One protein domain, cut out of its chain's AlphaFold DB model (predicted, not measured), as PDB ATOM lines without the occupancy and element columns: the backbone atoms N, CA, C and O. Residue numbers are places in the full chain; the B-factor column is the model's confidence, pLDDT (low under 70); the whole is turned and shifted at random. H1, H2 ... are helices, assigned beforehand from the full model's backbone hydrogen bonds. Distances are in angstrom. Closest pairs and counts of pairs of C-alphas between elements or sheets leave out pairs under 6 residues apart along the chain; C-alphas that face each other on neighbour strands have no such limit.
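AT A GLANCE: This is residues 104 to 194 of the 502 residues of the protein "ATP-cone domain-containing protein" of Thermoprotei archaeon (UniProt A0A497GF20). What shape does the domain have? Helix H2 runs through the middle of a rounded body, and H1, H3, H4 and H5 are set round it, with H1 running beside H2 the opposite way and H4 and H5 crossing H2 on different sides. H3 and H4 form a helical hairpin, and the unnamed stretch of residues 167 to 178 leads round from H4 to H5. What is it made of, and how large is it? The printed part has 91 residues with five named helices, H1 to H5 in order along the chain, and no named strand; its class is all helix. It is compact, with a radius of gyration of the C-alphas of 11.6 A and spans of 30 by 26 by 22 A.

IN THESE COORDINATES: Where do the first helices lie? H1 is residues 104 to 115, beginning at C-alpha 104 (12.491, -0.717, -57.698) and 16.7 A long. H2 is residues 124 to 135, 16.4 A long, and H3 is residues 140 to 149, 14.1 A long. Where are the last two? H4 is residues 154 to 166, 18.4 A long. H5, the longest by residues, is residues 179 to 193, 21.6 A long, and ends at C-alpha 193 (20.033, 6.096, -52.354).

HOW THE PARTS SIT: What touches the hub, H2? H1 touches it at a shallow tilt of 15 degrees, opposite ways, a helical hairpin whose closest C-alphas, of Ala 113 and Leu 128, are 6.7 A apart. H3 touches residues 129 to 133 of H2 at a steep tilt of 53 degrees, closest at the C-alphas of Ser 132 and Val 143, 5.9 A. H4 is about perpendicular to H2 at 77 degrees and touches its residues 125 to 130, closest at the C-alphas of Glu 126 and Ala 160, 4.9 A. And H5? It only just touches H2, with 3 pairs of C-alphas within 8 A, the closest of Ile 131 and Leu 185 at 6.9 A. Its residues 192 to 193 touch H1, closest at the C-alphas of Ala 112 and Leu 192, 6.1 A. How do the helix backbones run? Every O i to N i+4 pair is within hydrogen-bond range in H1, H2, H3 and H4, and 9 of 11 are in H5.

THE WHOLE: How far does it reach? The two C-alphas farthest apart, of Asp 173 and Met 194, are 32.9 A from each other. Is it continuous, and which link is long? The printed part has no cut, and the link from H4 to H5, of 12 residues, is long. Where is confidence low? The mean pLDDT of the printed part is 87.4, and residue 194 is under 70.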
ATOM      1  N   VAL A 104      11.913  -1.826 -58.472       76.06
ATOM      2  CA  VAL A 104      12.491  -0.717 -57.698       76.06
ATOM      3  C   VAL A 104      13.550  -1.221 -56.717       76.06
ATOM      4  O   VAL A 104      14.659  -0.678 -56.677       76.06
ATOM      5  N   THR A 105      13.225  -2.266 -55.956       83.94
ATOM      6  CA  THR A 105      14.132  -2.910 -54.998       83.94
ATOM      7  C   THR A 105      15.309  -3.564 -55.718       83.94
ATOM      8  O   THR A 105      16.459  -3.309 -55.358       83.94
ATOM      9  N   LEU A 106      15.062  -4.299 -56.804       80.19
ATOM     10  CA  LEU A 106      16.112  -4.887 -57.637       80.19
ATOM     11  C   LEU A 106      17.032  -3.813 -58.234       80.19
ATOM     12  O   LEU A 106      18.255  -3.919 -58.164       80.19
ATOM     13  N   GLY A 107      16.459  -2.730 -58.763       79.00
ATOM     14  CA  GLY A 107      17.215  -1.598 -59.294       79.00
ATOM     15  C   GLY A 107      18.067  -0.900 -58.229       79.00
ATOM     16  O   GLY A 107      19.177  -0.449 -58.523       79.00
ATOM     17  N   PHE A 108      17.581  -0.812 -56.989       86.25
ATOM     18  CA  PHE A 108      18.379  -0.344 -55.857       86.25
ATOM     19  C   PHE A 108      19.530  -1.302 -55.540       86.25
ATOM     20  O   PHE A 108      20.669  -0.843 -55.459       86.25
ATOM     21  N   LEU A 109      19.264  -2.603 -55.435       87.88
ATOM     22  CA  LEU A 109      20.281  -3.614 -55.147       87.88
ATOM     23  C   LEU A 109      21.363  -3.681 -56.235       87.88
ATOM     24  O   LEU A 109      22.542  -3.744 -55.908       87.88
ATOM     25  N   LEU A 110      21.005  -3.541 -57.516       83.50
ATOM     26  CA  LEU A 110      21.966  -3.419 -58.623       83.50
ATOM     27  C   LEU A 110      22.892  -2.205 -58.459       83.50
ATOM     28  O   LEU A 110      24.099  -2.288 -58.701       83.50
ATOM     29  N   ARG A 111      22.350  -1.055 -58.038       83.94
ATOM     30  CA  ARG A 111      23.170   0.133 -57.740       83.94
ATOM     31  C   ARG A 111      24.037  -0.083 -56.506       83.94
ATOM     32  O   ARG A 111      25.191   0.344 -56.516       83.94
ATOM     33  N   ALA A 112      23.501  -0.734 -55.477       87.69
ATOM     34  CA  ALA A 112      24.235  -1.074 -54.268       87.69
ATOM     35  C   ALA A 112      25.402  -2.014 -54.589       87.69
ATOM     36  O   ALA A 112      26.521  -1.712 -54.197       87.69
ATOM     37  N   ALA A 113      25.191  -3.064 -55.386       85.69
ATOM     38  CA  ALA A 113      26.227  -4.020 -55.781       85.69
ATOM     39  C   ALA A 113      27.423  -3.347 -56.471       85.69
ATOM     40  O   ALA A 113      28.570  -3.701 -56.227       85.69
ATOM     41  N   ARG A 114      27.171  -2.307 -57.275       82.56
ATOM     42  CA  ARG A 114      28.229  -1.541 -57.960       82.56
ATOM     43  C   ARG A 114      28.972  -0.550 -57.064       82.56
ATOM     44  O   ARG A 114      30.054  -0.098 -57.430       82.56
ATOM     45  N   ARG A 115      28.371  -0.121 -55.953       83.06
ATOM     46  CA  ARG A 115      28.857   1.011 -55.139       83.06
ATOM     47  C   ARG A 115      29.308   0.610 -53.741       83.06
ATOM     48  O   ARG A 115      30.102   1.326 -53.137       83.06
ATOM     49  N   CYS A 116      28.788  -0.493 -53.224       85.44
ATOM     50  CA  CYS A 116      29.079  -0.977 -51.890       85.44
ATOM     51  C   CYS A 116      30.512  -1.514 -51.836       85.44
ATOM     52  O   CYS A 116      30.862  -2.436 -52.565       85.44
ATOM     53  N   ARG A 117      31.339  -0.936 -50.959       86.56
ATOM     54  CA  ARG A 117      32.727  -1.370 -50.724       86.56
ATOM     55  C   ARG A 117      32.908  -2.111 -49.393       86.56
ATOM     56  O   ARG A 117      34.038  -2.383 -49.006       86.56
ATOM     57  N   GLY A 118      31.812  -2.435 -48.706       86.94
ATOM     58  CA  GLY A 118      31.826  -2.888 -47.315       86.94
ATOM     59  C   GLY A 118      31.568  -1.748 -46.325       86.94
ATOM     60  O   GLY A 118      31.712  -0.572 -46.668       86.94
ATOM     61  N   TYR A 119      31.150  -2.086 -45.105       89.19
ATOM     62  CA  TYR A 119      30.847  -1.126 -44.038       89.19
ATOM     63  C   TYR A 119      30.933  -1.779 -42.656       89.19
ATOM     64  O   TYR A 119      30.586  -2.944 -42.507       89.19
ATOM     65  N   ALA A 120      31.387  -1.032 -41.642       83.44
ATOM     66  CA  ALA A 120      31.475  -1.496 -40.249       83.44
ATOM     67  C   ALA A 120      32.171  -2.868 -40.073       83.44
ATOM     68  O   ALA A 120      31.710  -3.726 -39.326       83.44
ATOM     69  N   GLY A 121      33.277  -3.099 -40.790       85.44
ATOM     70  CA  GLY A 121      34.020  -4.367 -40.730       85.44
ATOM     71  C   GLY A 121      33.371  -5.532 -41.490       85.44
ATOM     72  O   GLY A 121      33.848  -6.665 -41.387       85.44
ATOM     73  N   LEU A 122      32.300  -5.279 -42.248       92.44
ATOM     74  CA  LEU A 122      31.730  -6.203 -43.227       92.44
ATOM     75  C   LEU A 122      32.375  -5.980 -44.597       92.44
ATOM     76  O   LEU A 122      32.553  -4.843 -45.042       92.44
ATOM     77  N   SER A 123      32.667  -7.072 -45.290       93.94
ATOM     78  CA  SER A 123      33.008  -7.083 -46.711       93.94
ATOM     79  C   SER A 123      31.846  -6.566 -47.570       93.94
ATOM     80  O   SER A 123      30.704  -6.449 -47.115       93.94
ATOM     81  N   ALA A 124      32.121  -6.260 -48.841       91.69
ATOM     82  CA  ALA A 124      31.082  -5.855 -49.785       91.69
ATOM     83  C   ALA A 124      29.974  -6.920 -49.905       91.69
ATOM     84  O   ALA A 124      28.796  -6.574 -49.834       91.69
ATOM     85  N   THR A 125      30.344  -8.203 -49.995       93.50
ATOM     86  CA  THR A 125      29.399  -9.327 -50.073       93.50
ATOM     87  C   THR A 125      28.563  -9.465 -48.803       93.50
ATOM     88  O   THR A 125      27.346  -9.558 -48.898       93.50
ATOM     89  N   GLU A 126      29.174  -9.392 -47.614       94.62
ATOM     90  CA  GLU A 126      28.442  -9.415 -46.334       94.62
ATOM     91  C   GLU A 126      27.500  -8.215 -46.193       94.62
ATOM     92  O   GLU A 126      26.378  -8.349 -45.715       94.62
ATOM     93  N   THR A 127      27.917  -7.040 -46.660       94.69
ATOM     94  CA  THR A 127      27.075  -5.839 -46.613       94.69
ATOM     95  C   THR A 127      25.876  -5.961 -47.554       94.69
ATOM     96  O   THR A 127      24.758  -5.617 -47.178       94.69
ATOM     97  N   LEU A 128      26.083  -6.470 -48.772       94.38
ATOM     98  CA  LEU A 128      24.999  -6.725 -49.723       94.38
ATOM     99  C   LEU A 128      24.065  -7.828 -49.222       94.38
ATOM    100  O   LEU A 128      22.853  -7.662 -49.317       94.38
ATOM    101  N   ALA A 129      24.612  -8.891 -48.627       94.00
ATOM    102  CA  ALA A 129      23.838  -9.941 -47.976       94.00
ATOM    103  C   ALA A 129      22.956  -9.378 -46.861       94.00
ATOM    104  O   ALA A 129      21.762  -9.656 -46.848       94.00
ATOM    105  N   LEU A 130      23.493  -8.513 -45.997       94.69
ATOM    106  CA  LEU A 130      22.728  -7.873 -44.926       94.69
ATOM    107  C   LEU A 130      21.610  -6.963 -45.468       94.69
ATOM    108  O   LEU A 130      20.477  -7.025 -44.993       94.69
ATOM    109  N   ILE A 131      21.906  -6.138 -46.481       94.19
ATOM    110  CA  ILE A 131      20.912  -5.259 -47.119       94.19
ATOM    111  C   ILE A 131      19.801  -6.085 -47.774       94.19
ATOM    112  O   ILE A 131      18.623  -5.786 -47.581       94.19
ATOM    113  N   SER A 132      20.154  -7.118 -48.542       91.75
ATOM    114  CA  SER A 132      19.182  -7.995 -49.197       91.75
ATOM    115  C   SER A 132      18.362  -8.784 -48.188       91.75
ATOM    116  O   SER A 132      17.150  -8.855 -48.344       91.75
ATOM    117  N   TYR A 133      18.985  -9.312 -47.134       91.25
ATOM    118  CA  TYR A 133      18.288 -10.026 -46.066       91.25
ATOM    119  C   TYR A 133      17.224  -9.148 -45.408       91.25
ATOM    120  O   TYR A 133      16.087  -9.576 -45.239       91.25
ATOM    121  N   TYR A 134      17.554  -7.886 -45.127       92.12
ATOM    122  CA  TYR A 134      16.587  -6.923 -44.611       92.12
ATOM    123  C   TYR A 134      15.457  -6.616 -45.608       92.12
ATOM    124  O   TYR A 134      14.285  -6.759 -45.269       92.12
ATOM    125  N   LEU A 135      15.788  -6.228 -46.846       89.25
ATOM    126  CA  LEU A 135      14.787  -5.821 -47.848       89.25
ATOM    127  C   LEU A 135      13.881  -6.969 -48.311       89.25
ATOM    128  O   LEU A 135      12.799  -6.717 -48.837       89.25
ATOM    129  N   LEU A 136      14.331  -8.211 -48.133       85.94
ATOM    130  CA  LEU A 136      13.596  -9.434 -48.451       85.94
ATOM    131  C   LEU A 136      13.022 -10.108 -47.195       85.94
ATOM    132  O   LEU A 136      12.601 -11.258 -47.258       85.94
ATOM    133  N   ASN A 137      12.980  -9.387 -46.067       81.94
ATOM    134  CA  ASN A 137      12.336  -9.807 -44.822       81.94
ATOM    135  C   ASN A 137      12.814 -11.178 -44.300       81.94
ATOM    136  O   ASN A 137      12.019 -11.992 -43.834       81.94
ATOM    137  N   GLY A 138      14.116 -11.439 -44.410       83.38
ATOM    138  CA  GLY A 138      14.754 -12.655 -43.910       83.38
ATOM    139  C   GLY A 138      14.536 -13.913 -44.756       83.38
ATOM    140  O   GLY A 138      14.966 -14.989 -44.346       83.38
ATOM    141  N   ASP A 139      13.904 -13.810 -45.929       83.31
ATOM    142  CA  ASP A 139      13.711 -14.955 -46.824       83.31
ATOM    143  C   ASP A 139      15.041 -15.370 -47.475       83.31
ATOM    144  O   ASP A 139      15.505 -14.768 -48.448       83.31
ATOM    145  N   MET A 140      15.677 -16.401 -46.911       84.38
ATOM    146  CA  MET A 140      16.992 -16.863 -47.359       84.38
ATOM    147  C   MET A 140      17.000 -17.342 -48.808       84.38
ATOM    148  O   MET A 140      17.946 -17.042 -49.536       84.38
ATOM    149  N   GLU A 141      15.970 -18.069 -49.237       82.69
ATOM    150  CA  GLU A 141      15.891 -18.586 -50.604       82.69
ATOM    151  C   GLU A 141      15.842 -17.417 -51.592       82.69
ATOM    152  O   GLU A 141      16.620 -17.343 -52.549       82.69
ATOM    153  N   ARG A 142      15.014 -16.421 -51.276       85.00
ATOM    154  CA  ARG A 142      14.875 -15.202 -52.069       85.00
ATOM    155  C   ARG A 142      16.157 -14.369 -52.088       85.00
ATOM    156  O   ARG A 142      16.521 -13.835 -53.139       85.00
ATOM    157  N   VAL A 143      16.873 -14.275 -50.965       88.44
ATOM    158  CA  VAL A 143      18.181 -13.596 -50.874       88.44
ATOM    159  C   VAL A 143      19.216 -14.286 -51.752       88.44
ATOM    160  O   VAL A 143      19.882 -13.615 -52.543       88.44
ATOM    161  N   MET A 144      19.324 -15.612 -51.653       87.19
ATOM    162  CA  MET A 144      20.266 -16.414 -52.435       87.19
ATOM    163  C   MET A 144      20.036 -16.229 -53.933       87.19
ATOM    164  O   MET A 144      20.980 -15.937 -54.674       87.19
ATOM    165  N   ILE A 145      18.783 -16.321 -54.380       83.69
ATOM    166  CA  ILE A 145      18.433 -16.167 -55.795       83.69
ATOM    167  C   ILE A 145      18.670 -14.727 -56.258       83.69
ATOM    168  O   ILE A 145      19.300 -14.506 -57.295       83.69
ATOM    169  N   THR A 146      18.244 -13.738 -55.467       85.00
ATOM    170  CA  THR A 146      18.416 -12.319 -55.806       85.00
ATOM    171  C   THR A 146      19.889 -11.952 -55.935       85.00
ATOM    172  O   THR A 146      20.274 -11.319 -56.910       85.00
ATOM    173  N   LEU A 147      20.741 -12.347 -54.988       87.62
ATOM    174  CA  LEU A 147      22.165 -12.007 -55.027       87.62
ATOM    175  C   LEU A 147      22.916 -12.763 -56.129       87.62
ATOM    176  O   LEU A 147      23.800 -12.180 -56.757       87.62
ATOM    177  N   SER A 148      22.502 -13.995 -56.434       82.62
ATOM    178  CA  SER A 148      23.001 -14.731 -57.603       82.62
ATOM    179  C   SER A 148      22.675 -13.998 -58.904       82.62
ATOM    180  O   SER A 148      23.539 -13.835 -59.765       82.62
ATOM    181  N   PHE A 149      21.461 -13.453 -59.016       79.38
ATOM    182  CA  PHE A 149      21.059 -12.615 -60.149       79.38
ATOM    183  C   PHE A 149      21.893 -11.323 -60.265       79.38
ATOM    184  O   PHE A 149      22.108 -10.819 -61.366       79.38
ATOM    185  N   LEU A 150      22.415 -10.793 -59.154       81.62
ATOM    186  CA  LEU A 150      23.326  -9.638 -59.156       81.62
ATOM    187  C   LEU A 150      24.781  -9.999 -59.514       81.62
ATOM    188  O   LEU A 150      25.635  -9.111 -59.511       81.62
ATOM    189  N   GLY A 151      25.064 -11.267 -59.829       80.94
ATOM    190  CA  GLY A 151      26.385 -11.749 -60.236       80.94
ATOM    191  C   GLY A 151      27.287 -12.195 -59.084       80.94
ATOM    192  O   GLY A 151      28.488 -12.347 -59.295       80.94
ATOM    193  N   LEU A 152      26.747 -12.392 -57.874       86.25
ATOM    194  CA  LEU A 152      27.490 -12.984 -56.758       86.25
ATOM    195  C   LEU A 152      27.401 -14.511 -56.811       86.25
ATOM    196  O   LEU A 152      26.343 -15.066 -57.100       86.25
ATOM    197  N   HIS A 153      28.497 -15.206 -56.511       88.94
ATOM    198  CA  HIS A 153      28.485 -16.665 -56.509       88.94
ATOM    199  C   HIS A 153      27.645 -17.192 -55.327       88.94
ATOM    200  O   HIS A 153      27.846 -16.723 -54.204       88.94
ATOM    201  N   PRO A 154      26.755 -18.192 -55.510       87.56
ATOM    202  CA  PRO A 154      25.908 -18.713 -54.431       87.56
ATOM    203  C   PRO A 154      26.693 -19.126 -53.178       87.56
ATOM    204  O   PRO A 154      26.292 -18.807 -52.063       87.56
ATOM    205  N   HIS A 155      27.853 -19.774 -53.345       91.50
ATOM    206  CA  HIS A 155      28.720 -20.136 -52.215       91.50
ATOM    207  C   HIS A 155      29.230 -18.928 -51.414       91.50
ATOM    208  O   HIS A 155      29.324 -19.020 -50.192       91.50
ATOM    209  N   ASP A 156      29.518 -17.799 -52.069       91.88
ATOM    210  CA  ASP A 156      29.982 -16.586 -51.385       91.88
ATOM    211  C   ASP A 156      28.843 -15.924 -50.610       91.88
ATOM    212  O   ASP A 156      29.056 -15.393 -49.519       91.88
ATOM    213  N   VAL A 157      27.627 -15.972 -51.162       91.81
ATOM    214  CA  VAL A 157      26.421 -15.459 -50.504       91.81
ATOM    215  C   VAL A 157      26.099 -16.282 -49.261       91.81
ATOM    216  O   VAL A 157      25.901 -15.716 -48.188       91.81
ATOM    217  N   ASP A 158      26.106 -17.608 -49.379       92.12
ATOM    218  CA  ASP A 158      25.847 -18.509 -48.257       92.12
ATOM    219  C   ASP A 158      26.922 -18.371 -47.163       92.12
ATOM    220  O   ASP A 158      26.610 -18.234 -45.978       92.12
ATOM    221  N   ALA A 159      28.201 -18.283 -47.546       93.56
ATOM    222  CA  ALA A 159      29.287 -18.005 -46.606       93.56
ATOM    223  C   ALA A 159      29.122 -16.641 -45.913       93.56
ATOM    224  O   ALA A 159      29.366 -16.527 -44.710       93.56
ATOM    225  N   ALA A 160      28.695 -15.606 -46.643       93.69
ATOM    226  CA  ALA A 160      28.430 -14.287 -46.078       93.69
ATOM    227  C   ALA A 160      27.261 -14.314 -45.080       93.69
ATOM    228  O   ALA A 160      27.391 -13.766 -43.986       93.69
ATOM    229  N   LEU A 161      26.152 -14.988 -45.401       92.19
ATOM    230  CA  LEU A 161      25.006 -15.144 -44.496       92.19
ATOM    231  C   LEU A 161      25.387 -15.906 -43.219       92.19
ATOM    232  O   LEU A 161      25.022 -15.482 -42.120       92.19
ATOM    233  N   ARG A 162      26.185 -16.975 -43.338       92.12
ATOM    234  CA  ARG A 162      26.715 -17.709 -42.177       92.12
ATOM    235  C   ARG A 162      27.603 -16.829 -41.297       92.12
ATOM    236  O   ARG A 162      27.389 -16.788 -40.089       92.12
ATOM    237  N   LYS A 163      28.509 -16.041 -41.882       93.81
ATOM    238  CA  LYS A 163      29.339 -15.080 -41.128       93.81
ATOM    239  C   LYS A 163      28.511 -13.993 -40.442       93.81
ATOM    240  O   LYS A 163      28.814 -13.617 -39.313       93.81
ATOM    241  N   LEU A 164      27.461 -13.487 -41.093       93.88
ATOM    242  CA  LEU A 164      26.537 -12.533 -40.473       93.88
ATOM    243  C   LEU A 164      25.824 -13.155 -39.260       93.88
ATOM    244  O   LEU A 164      25.658 -12.470 -38.248       93.88
ATOM    245  N   ARG A 165      25.450 -14.442 -39.334       92.12
ATOM    246  CA  ARG A 165      24.867 -15.196 -38.212       92.12
ATOM    247  C   ARG A 165      25.870 -15.399 -37.079       92.12
ATOM    248  O   ARG A 165      25.539 -15.134 -35.931       92.12
ATOM    249  N   GLU A 166      27.089 -15.832 -37.390       91.94
ATOM    250  CA  GLU A 166      28.167 -16.036 -36.406       91.94
ATOM    251  C   GLU A 166      28.514 -14.742 -35.657       91.94
ATOM    252  O   GLU A 166      28.793 -14.768 -34.461       91.94
ATOM    253  N   ARG A 167      28.434 -13.594 -36.340       91.06
ATOM    254  CA  ARG A 167      28.598 -12.259 -35.741       91.06
ATOM    255  C   ARG A 167      27.367 -11.765 -34.974       91.06
ATOM    256  O   ARG A 167      27.398 -10.656 -34.450       91.06
ATOM    257  N   GLY A 168      26.283 -12.540 -34.940       90.06
ATOM    258  CA  GLY A 168      25.039 -12.189 -34.259       90.06
ATOM    259  C   GLY A 168      24.245 -11.058 -34.916       90.06
ATOM    260  O   GLY A 168      23.339 -10.534 -34.281       90.06
ATOM    261  N   LEU A 169      24.558 -10.671 -36.160       90.56
ATOM    262  CA  LEU A 169      23.896  -9.556 -36.859       90.56
ATOM    263  C   LEU A 169      22.539  -9.953 -37.447       90.56
ATOM    264  O   LEU A 169      21.632  -9.124 -37.542       90.56
ATOM    265  N   VAL A 170      22.406 -11.219 -37.843       89.94
ATOM    266  CA  VAL A 170      21.166 -11.799 -38.364       89.94
ATOM    267  C   VAL A 170      20.844 -13.080 -37.612       89.94
ATOM    268  O   VAL A 170      21.728 -13.888 -37.322       89.94
ATOM    269  N   ASN A 171      19.567 -13.292 -37.331       82.12
ATOM    270  CA  ASN A 171      19.056 -14.570 -36.873       82.12
ATOM    271  C   ASN A 171      18.318 -15.245 -38.036       82.12
ATOM    272  O   ASN A 171      17.267 -14.776 -38.474       82.12
ATOM    273  N   LEU A 172      18.908 -16.329 -38.551       75.19
ATOM    274  CA  LEU A 172      18.377 -17.074 -39.697       75.19
ATOM    275  C   LEU A 172      17.119 -17.887 -39.349       75.19
ATOM    276  O   LEU A 172      16.370 -18.247 -40.248       75.19
ATOM    277  N   ASP A 173      16.869 -18.151 -38.063       73.94
ATOM    278  CA  ASP A 173      15.773 -19.014 -37.615       73.94
ATOM    279  C   ASP A 173      14.447 -18.241 -37.479       73.94
ATOM    280  O   ASP A 173      13.369 -18.824 -37.569       73.94
ATOM    281  N   ASN A 174      14.504 -16.920 -37.272       72.06
ATOM    282  CA  ASN A 174      13.317 -16.073 -37.087       72.06
ATOM    283  C   ASN A 174      13.319 -14.773 -37.914       72.06
ATOM    284  O   ASN A 174      12.424 -13.945 -37.742       72.06
ATOM    285  N   GLY A 175      14.305 -14.573 -38.793       70.88
ATOM    286  CA  GLY A 175      14.368 -13.400 -39.669       70.88
ATOM    287  C   GLY A 175      14.787 -12.097 -38.980       70.88
ATOM    288  O   GLY A 175      14.821 -11.055 -39.634       70.88
ATOM    289  N   LEU A 176      15.091 -12.116 -37.677       82.50
ATOM    290  CA  LEU A 176      15.355 -10.898 -36.909       82.50
ATOM    291  C   LEU A 176      16.771 -10.356 -37.135       82.50
ATOM    292  O   LEU A 176      17.729 -11.096 -37.369       82.50
ATOM    293  N   LEU A 177      16.891  -9.034 -37.024       89.81
ATOM    294  CA  LEU A 177      18.147  -8.290 -37.083       89.81
ATOM    295  C   LEU A 177      18.572  -7.859 -35.678       89.81
ATOM    296  O   LEU A 177      17.720  -7.510 -34.859       89.81
ATOM    297  N   SER A 178      19.879  -7.826 -35.419       91.62
ATOM    298  CA  SER A 178      20.414  -7.227 -34.190       91.62
ATOM    299  C   SER A 178      20.325  -5.697 -34.217       91.62
ATOM    300  O   SER A 178      20.171  -5.083 -35.279       91.62
ATOM    301  N   GLU A 179      20.471  -5.050 -33.057       90.06
ATOM    302  CA  GLU A 179      20.531  -3.585 -32.998       90.06
ATOM    303  C   GLU A 179      21.709  -3.015 -33.799       90.06
ATOM    304  O   GLU A 179      21.593  -1.955 -34.417       90.06
ATOM    305  N   GLU A 180      22.849  -3.702 -33.802       91.19
ATOM    306  CA  GLU A 180      24.037  -3.321 -34.565       91.19
ATOM    307  C   GLU A 180      23.768  -3.394 -36.069       91.19
ATOM    308  O   GLU A 180      24.132  -2.473 -36.806       91.19
ATOM    309  N   ALA A 181      23.080  -4.446 -36.525       92.25
ATOM    310  CA  ALA A 181      22.672  -4.582 -37.919       92.25
ATOM    311  C   ALA A 181      21.700  -3.467 -38.328       92.25
ATOM    312  O   ALA A 181      21.868  -2.854 -39.386       92.25
ATOM    313  N   VAL A 182      20.735  -3.139 -37.464       92.69
ATOM    314  CA  VAL A 182      19.796  -2.026 -37.673       92.69
ATOM    315  C   VAL A 182      20.540  -0.694 -37.802       92.69
ATOM    316  O   VAL A 182      20.345   0.017 -38.791       92.69
ATOM    317  N   LYS A 183      21.456  -0.389 -36.872       92.88
ATOM    318  CA  LYS A 183      22.285   0.830 -36.911       92.88
ATOM    319  C   LYS A 183      23.118   0.908 -38.191       92.88
ATOM    320  O   LYS A 183      23.241   1.983 -38.778       92.88
ATOM    321  N   ALA A 184      23.671  -0.215 -38.652       92.56
ATOM    322  CA  ALA A 184      24.429  -0.256 -39.900       92.56
ATOM    323  C   ALA A 184      23.545   0.036 -41.124       92.56
ATOM    324  O   ALA A 184      23.907   0.855 -41.973       92.56
ATOM    325  N   LEU A 185      22.365  -0.581 -41.200       93.94
ATOM    326  CA  LEU A 185      21.414  -0.399 -42.300       93.94
ATOM    327  C   LEU A 185      20.829   1.019 -42.357       93.94
ATOM    328  O   LEU A 185      20.663   1.562 -43.452       93.94
ATOM    329  N   ASP A 186      20.584   1.639 -41.199       93.62
ATOM    330  CA  ASP A 186      20.135   3.032 -41.084       93.62
ATOM    331  C   ASP A 186      21.140   4.044 -41.650       93.62
ATOM    332  O   ASP A 186      20.741   5.125 -42.077       93.62
ATOM    333  N   VAL A 187      22.425   3.693 -41.738       91.38
ATOM    334  CA  VAL A 187      23.442   4.523 -42.406       91.38
ATOM    335  C   VAL A 187      23.601   4.132 -43.878       91.38
ATOM    336  O   VAL A 187      23.612   4.986 -44.772       91.38
ATOM    337  N   LEU A 188      23.694   2.829 -44.144       91.19
ATOM    338  CA  LEU A 188      23.981   2.285 -45.467       91.19
ATOM    339  C   LEU A 188      22.900   2.618 -46.492       91.19
ATOM    340  O   LEU A 188      23.212   3.168 -47.551       91.19
ATOM    341  N   ILE A 189      21.634   2.322 -46.191       91.50
ATOM    342  CA  ILE A 189      20.542   2.471 -47.159       91.50
ATOM    343  C   ILE A 189      20.407   3.933 -47.613       91.50
ATOM    344  O   ILE A 189      20.437   4.170 -48.826       91.50
ATOM    345  N   PRO A 190      20.351   4.943 -46.718       88.88
ATOM    346  CA  PRO A 190      20.335   6.342 -47.136       88.88
ATOM    347  C   PRO A 190      21.526   6.745 -48.004       88.88
ATOM    348  O   PRO A 190      21.320   7.400 -49.029       88.88
ATOM    349  N   SER A 191      22.742   6.320 -47.651       86.94
ATOM    350  CA  SER A 191      23.952   6.666 -48.411       86.94
ATOM    351  C   SER A 191      23.926   6.118 -49.847       86.94
ATOM    352  O   SER A 191      24.318   6.808 -50.788       86.94
ATOM    353  N   LEU A 192      23.375   4.916 -50.040       83.56
ATOM    354  CA  LEU A 192      23.287   4.249 -51.340       83.56
ATOM    355  C   LEU A 192      22.140   4.777 -52.218       83.56
ATOM    356  O   LEU A 192      22.177   4.610 -53.442       83.56
ATOM    357  N   ARG A 193      21.134   5.437 -51.623       80.00
ATOM    358  CA  ARG A 193      20.033   6.096 -52.354       80.00
ATOM    359  C   ARG A 193      20.463   7.386 -53.048       80.00
ATOM    360  O   ARG A 193      19.848   7.756 -54.047       80.00
ATOM    361  N   MET A 194      21.478   8.078 -52.531       63.84
ATOM    362  CA  MET A 194      21.857   9.393 -53.041       63.84
ATOM    363  C   MET A 194      22.363   9.298 -54.494       63.84
ATOM    364  O   MET A 194      23.230   8.467 -54.807       63.84
TER     365      MET A 194